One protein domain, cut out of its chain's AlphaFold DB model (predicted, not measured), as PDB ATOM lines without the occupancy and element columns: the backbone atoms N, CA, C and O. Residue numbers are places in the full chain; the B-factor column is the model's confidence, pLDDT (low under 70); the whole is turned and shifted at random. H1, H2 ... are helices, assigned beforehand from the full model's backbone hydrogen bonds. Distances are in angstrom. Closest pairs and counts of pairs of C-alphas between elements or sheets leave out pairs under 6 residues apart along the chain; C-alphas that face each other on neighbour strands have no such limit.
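This is residues 33 to 82 of the 82 residues of the protein "50S ribosomal protein L5" of Candidatus Gracilibacteria bacterium (UniProt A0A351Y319). This model has little regular structure: two short helices, H2 and H1, stand separately along a loose chain, and an unnamed tail, residues 63 to 82, runs from H2's end back along the long axis and past H1. The 50 printed residues hold H1 then H2, with no named strand; it is all helix by class, with only 18 residues in named elements. It is only just loose, close to compact, with a radius of gyration of the C-alphas of 12.2 A, and only just elongated, spanning 35 by 23 by 13 A.

Find C-alpha 52 at (106.650, 127.119, 146.273); from there H2 runs 15.2 A to C-alpha 62 at (115.123, 125.044, 158.759). H1, residues 40 to 46, begins at (94.787, 128.578, 154.571).

H2 and H1 are apart, though a tight link of 5 residues joins them. In H2 every O i to N i+4 pair is within hydrogen-bond range; in H1, 2 of 3 are.

The farthest C-alphas, Gly 63 and Ser 76, are 35.6 A apart. The printed part has no cut. Look for pLDDT under 70 at residues 40 to 50 and 81 to 82.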
ATOM      1  N   VAL A  33     111.088 119.364 167.384       88.50
ATOM      2  CA  VAL A  33     110.536 120.700 167.125       88.50
ATOM      3  C   VAL A  33     109.847 120.665 165.767       88.50
ATOM      4  O   VAL A  33     110.477 120.358 164.760       88.50
ATOM      5  N   ILE A  34     108.544 120.946 165.736       89.50
ATOM      6  CA  ILE A  34     107.760 120.993 164.497       89.50
ATOM      7  C   ILE A  34     107.505 122.456 164.154       89.50
ATOM      8  O   ILE A  34     106.900 123.179 164.942       89.50
ATOM      9  N   VAL A  35     107.933 122.874 162.965       87.56
ATOM     10  CA  VAL A  35     107.650 124.204 162.418       87.56
ATOM     11  C   VAL A  35     106.566 124.060 161.357       87.56
ATOM     12  O   VAL A  35     106.732 123.313 160.394       87.56
ATOM     13  N   ALA A  36     105.451 124.759 161.542       86.19
ATOM     14  CA  ALA A  36     104.319 124.736 160.627       86.19
ATOM     15  C   ALA A  36     103.850 126.162 160.337       86.19
ATOM     16  O   ALA A  36     103.808 127.004 161.233       86.19
ATOM     17  N   ILE A  37     103.470 126.417 159.085       83.00
ATOM     18  CA  ILE A  37     102.901 127.694 158.650       83.00
ATOM     19  C   ILE A  37     101.475 127.447 158.159       83.00
ATOM     20  O   ILE A  37     101.229 126.567 157.335       83.00
ATOM     21  N   GLY A  38     100.525 128.232 158.668       78.69
ATOM     22  CA  GLY A  38      99.131 128.198 158.232       78.69
ATOM     23  C   GLY A  38      98.893 129.105 157.023       78.69
ATOM     24  O   GLY A  38      98.772 130.314 157.180       78.69
ATOM     25  N   ILE A  39      98.772 128.529 155.824       74.44
ATOM     26  CA  ILE A  39      98.596 129.275 154.553       74.44
ATOM     27  C   ILE A  39      97.111 129.309 154.106       74.44
ATOM     28  O   ILE A  39      96.757 129.817 153.044       74.44
ATOM     29  N   GLY A  40      96.190 128.815 154.943       65.25
ATOM     30  CA  GLY A  40      94.787 128.578 154.571       65.25
ATOM     31  C   GLY A  40      94.021 129.800 154.045       65.25
ATOM     32  O   GLY A  40      93.166 129.654 153.181       65.25
ATOM     33  N   SER A  41      94.348 131.018 154.490       63.50
ATOM     34  CA  SER A  41      93.649 132.232 154.033       63.50
ATOM     35  C   SER A  41      94.178 132.813 152.714       63.50
ATOM     36  O   SER A  41      93.488 133.630 152.098       63.50
ATOM     37  N   LEU A  42      95.374 132.401 152.276       60.78
ATOM     38  CA  LEU A  42      95.994 132.820 151.013       60.78
ATOM     39  C   LEU A  42      95.552 131.927 149.849       60.78
ATOM     40  O   LEU A  42      95.240 132.447 148.777       60.78
ATOM     41  N   ALA A  43      95.411 130.620 150.100       59.00
ATOM     42  CA  ALA A  43      94.846 129.667 149.143       59.00
ATOM     43  C   ALA A  43      93.413 130.057 148.724       59.00
ATOM     44  O   ALA A  43      93.077 130.032 147.543       59.00
ATOM     45  N   THR A  44      92.585 130.499 149.680       58.72
ATOM     46  CA  THR A  44      91.176 130.850 149.436       58.72
ATOM     47  C   THR A  44      90.976 132.226 148.790       58.72
ATOM     48  O   THR A  44      89.997 132.421 148.073       58.72
ATOM     49  N   ARG A  45      91.853 133.207 149.058       56.03
ATOM     50  CA  ARG A  45      91.645 134.607 148.626       56.03
ATOM     51  C   ARG A  45      92.249 134.955 147.274       56.03
ATOM     52  O   ARG A  45      91.702 135.815 146.596       56.03
ATOM     53  N   LYS A  46      93.368 134.337 146.896       54.94
ATOM     54  CA  LYS A  46      94.073 134.682 145.652       54.94
ATOM     55  C   LYS A  46      94.080 133.556 144.615       54.94
ATOM     56  O   LYS A  46      94.705 133.719 143.576       54.94
ATOM     57  N   SER A  47      93.435 132.415 144.895       57.25
ATOM     58  CA  SER A  47      93.545 131.192 144.078       57.25
ATOM     59  C   SER A  47      95.000 130.800 143.779       57.25
ATOM     60  O   SER A  47      95.276 130.131 142.786       57.25
ATOM     61  N   ILE A  48      95.935 131.229 144.636       56.53
ATOM     62  CA  ILE A  48      97.353 130.912 144.506       56.53
ATOM     63  C   ILE A  48      97.485 129.438 144.865       56.53
ATOM     64  O   ILE A  48      97.346 129.052 146.026       56.53
ATOM     65  N   LYS A  49      97.688 128.619 143.835       58.97
ATOM     66  CA  LYS A  49      98.061 127.205 143.961       58.97
ATOM     67  C   LYS A  49      99.562 127.036 144.204       58.97
ATOM     68  O   LYS A  49      99.989 125.942 144.563       58.97
ATOM     69  N   ASP A  50     100.328 128.111 144.039       63.88
ATOM     70  CA  ASP A  50     101.780 128.093 144.132       63.88
ATOM     71  C   ASP A  50     102.211 128.294 145.588       63.88
ATOM     72  O   ASP A  50     102.275 129.407 146.111       63.88
ATOM     73  N   PHE A  51     102.481 127.178 146.264       72.69
ATOM     74  CA  PHE A  51     103.030 127.146 147.625       72.69
ATOM     75  C   PHE A  51     104.569 127.186 147.649       72.69
ATOM     76  O   PHE A  51     105.168 127.233 148.724       72.69
ATOM     77  N   ASP A  52     105.200 127.213 146.474       75.56
ATOM     78  CA  ASP A  52     106.650 127.119 146.273       75.56
ATOM     79  C   ASP A  52     107.451 128.179 147.031       75.56
ATOM     80  O   ASP A  52     108.542 127.900 147.530       75.56
ATOM     81  N   GLU A  53     106.937 129.405 147.133       80.88
ATOM     82  CA  GLU A  53     107.632 130.477 147.848       80.88
ATOM     83  C   GLU A  53     107.727 130.171 149.349       80.88
ATOM     84  O   GLU A  53     108.794 130.300 149.953       80.88
ATOM     85  N   PHE A  54     106.642 129.665 149.940       79.12
ATOM     86  CA  PHE A  54     106.619 129.270 151.346       79.12
ATOM     87  C   PHE A  54     107.503 128.054 151.605       79.12
ATOM     88  O   PHE A  54     108.214 128.027 152.611       79.12
ATOM     89  N   GLU A  55     107.516 127.080 150.689       80.88
ATOM     90  CA  GLU A  55     108.435 125.946 150.787       80.88
ATOM     91  C   GLU A  55     109.894 126.403 150.775       80.88
ATOM     92  O   GLU A  55     110.681 125.974 151.620       80.88
ATOM     93  N   LYS A  56     110.263 127.313 149.864       85.00
ATOM     94  CA  LYS A  56     111.625 127.860 149.773       85.00
ATOM     95  C   LYS A  56     112.023 128.609 151.038       85.00
ATOM     96  O   LYS A  56     113.140 128.428 151.519       85.00
ATOM     97  N   VAL A  57     111.122 129.412 151.604       85.88
ATOM     98  CA  VAL A  57     111.383 130.158 152.843       85.88
ATOM     99  C   VAL A  57     111.580 129.209 154.024       85.88
ATOM    100  O   VAL A  57     112.587 129.323 154.721       85.88
ATOM    101  N   ILE A  58     110.676 128.244 154.232       87.00
ATOM    102  CA  ILE A  58     110.812 127.277 155.333       87.00
ATOM    103  C   ILE A  58     112.087 126.460 155.151       87.00
ATOM    104  O   ILE A  58     112.858 126.336 156.095       87.00
ATOM    105  N   THR A  59     112.351 125.981 153.934       88.00
ATOM    106  CA  THR A  59     113.555 125.203 153.625       88.00
ATOM    107  C   THR A  59     114.827 126.007 153.885       88.00
ATOM    108  O   THR A  59     115.792 125.465 154.413       88.00
ATOM    109  N   LYS A  60     114.836 127.312 153.586       90.31
ATOM    110  CA  LYS A  60     115.976 128.195 153.868       90.31
ATOM    111  C   LYS A  60     116.180 128.439 155.366       90.31
ATOM    112  O   LYS A  60     117.320 128.570 155.797       90.31
ATOM    113  N   ILE A  61     115.104 128.501 156.151       89.75
ATOM    114  CA  ILE A  61     115.170 128.720 157.606       89.75
ATOM    115  C   ILE A  61     115.575 127.438 158.342       89.75
ATOM    116  O   ILE A  61     116.447 127.474 159.206       89.75
ATOM    117  N   THR A  62     114.930 126.311 158.035       88.94
ATOM    118  CA  THR A  62     115.123 125.044 158.759       88.94
ATOM    119  C   THR A  62     116.239 124.184 158.173       88.94
ATOM    120  O   THR A  62     116.664 123.227 158.817       88.94
ATOM    121  N   GLY A  63     116.693 124.476 156.951       88.56
ATOM    122  CA  GLY A  63     117.631 123.634 156.204       88.56
ATOM    123  C   GLY A  63     117.034 122.299 155.743       88.56
ATOM    124  O   GLY A  63     117.757 121.457 155.220       88.56
ATOM    125  N   GLN A  64     115.730 122.080 155.937       87.50
ATOM    126  CA  GLN A  64     115.039 120.835 155.605       87.50
ATOM    127  C   GLN A  64     113.887 121.106 154.643       87.50
ATOM    128  O   GLN A  64     113.121 122.049 154.836       87.50
ATOM    129  N   LYS A  65     113.725 120.243 153.633       83.56
ATOM    130  CA  LYS A  65     112.615 120.356 152.682       83.56
ATOM    131  C   LYS A  65     111.280 120.190 153.412       83.56
ATOM    132  O   LYS A  65     111.006 119.139 153.994       83.56
ATOM    133  N   SER A  66     110.446 121.224 153.366       84.19
ATOM    134  CA  SER A  66     109.121 121.214 153.987       84.19
ATOM    135  C   SER A  66     108.149 120.275 153.268       84.19
ATOM    136  O   SER A  66     108.215 120.103 152.054       84.19
ATOM    137  N   ARG A  67     107.200 119.703 154.017       84.44
ATOM    138  CA  ARG A  67     106.102 118.887 153.479       84.44
ATOM    139  C   ARG A  67     104.808 119.697 153.430       84.44
ATOM    140  O   ARG A  67     104.412 120.269 154.444       84.44
ATOM    141  N   VAL A  68     104.110 119.666 152.295       81.94
ATOM    142  CA  VAL A  68     102.782 120.284 152.147       81.94
ATOM    143  C   VAL A  68     101.700 119.355 152.681       81.94
ATOM    144  O   VAL A  68     101.610 118.187 152.296       81.94
ATOM    145  N   TYR A  69     100.853 119.894 153.558       83.56
ATOM    146  CA  TYR A  69      99.668 119.218 154.073       83.56
ATOM    147  C   TYR A  69      98.417 119.801 153.415       83.56
ATOM    148  O   TYR A  69      98.137 120.991 153.550       83.56
ATOM    149  N   LYS A  70      97.660 118.954 152.711       79.69
ATOM    150  CA  LYS A  70      96.334 119.299 152.180       79.69
ATOM    151  C   LYS A  70      95.262 119.131 153.260       79.69
ATOM    152  O   LYS A  70      95.477 118.418 154.247       79.69
ATOM    153  N   SER A  71      94.116 119.791 153.080       80.44
ATOM    154  CA  SER A  71      92.974 119.603 153.978       80.44
ATOM    155  C   SER A  71      92.490 118.156 153.909       80.44
ATOM    156  O   SER A  71      92.431 117.580 152.832       80.44
ATOM    157  N   LYS A  72      92.133 117.580 155.059       83.81
ATOM    158  CA  LYS A  72      91.525 116.239 155.136       83.81
ATOM    159  C   LYS A  72      89.996 116.266 155.119       83.81
ATOM    160  O   LYS A  72      89.375 115.218 155.098       83.81
ATOM    161  N   LYS A  73      89.385 117.439 155.300       82.38
ATOM    162  CA  LYS A  73      87.930 117.592 155.380       82.38
ATOM    163  C   LYS A  73      87.508 118.813 154.582       82.38
ATOM    164  O   LYS A  73      88.142 119.870 154.678       82.38
ATOM    165  N   ALA A  74      86.414 118.678 153.846       81.25
ATOM    166  CA  ALA A  74      85.736 119.812 153.244       81.25
ATOM    167  C   ALA A  74      84.932 120.551 154.324       81.25
ATOM    168  O   ALA A  74      84.115 119.952 155.024       81.25
ATOM    169  N   ILE A  75      85.184 121.851 154.487       80.75
ATOM    170  CA  ILE A  75      84.448 122.702 155.430       80.75
ATOM    171  C   ILE A  75      84.017 123.965 154.686       80.75
ATOM    172  O   ILE A  75      84.850 124.815 154.356       80.75
ATOM    173  N   SER A  76      82.709 124.091 154.443       75.69
ATOM    174  CA  SER A  76      82.119 125.159 153.625       75.69
ATOM    175  C   SER A  76      82.408 126.562 154.166       75.69
ATOM    176  O   SER A  76      82.740 127.449 153.381       75.69
ATOM    177  N   ASN A  77      82.401 126.754 155.494       79.62
ATOM    178  CA  ASN A  77      82.723 128.048 156.120       79.62
ATOM    179  C   ASN A  77      84.125 128.560 155.765       79.62
ATOM    180  O   ASN A  77      84.334 129.767 155.666       79.62
ATOM    181  N   PHE A  78      85.080 127.656 155.543       72.69
ATOM    182  CA  PHE A  78      86.455 128.005 155.181       72.69
ATOM    183  C   PHE A  78      86.717 127.906 153.675       72.69
ATOM    184  O   PHE A  78      87.846 128.130 153.235       72.69
ATOM    185  N   LYS A  79      85.681 127.586 152.882       70.81
ATOM    186  CA  LYS A  79      85.762 127.328 151.436       70.81
ATOM    187  C   LYS A  79      86.833 126.279 151.087       70.81
ATOM    188  O   LYS A  79      87.451 126.346 150.028       70.81
ATOM    189  N   LEU A  80      87.058 125.319 151.987       71.31
ATOM    190  CA  LEU A  80      88.033 124.242 151.812       71.31
ATOM    191  C   LEU A  80      87.402 123.072 151.056       71.31
ATOM    192  O   LEU A  80      86.292 122.647 151.382       71.31
ATOM    193  N   ARG A  81      88.143 122.539 150.083       69.31
ATOM    194  CA  ARG A  81      87.837 121.300 149.356       69.31
ATOM    195  C   ARG A  81      88.932 120.271 149.657       69.31
ATOM    196  O   ARG A  81      90.046 120.670 150.001       69.31
ATOM    197  N   GLU A  82      88.568 118.993 149.614       61.06
ATOM    198  CA  GLU A  82      89.477 117.854 149.830       61.06
ATOM    199  C   GLU A  82      90.434 117.661 148.640       61.06
ATOM    200  O   GLU A  82      90.007 117.941 147.494       61.06
TER     201      GLU A  82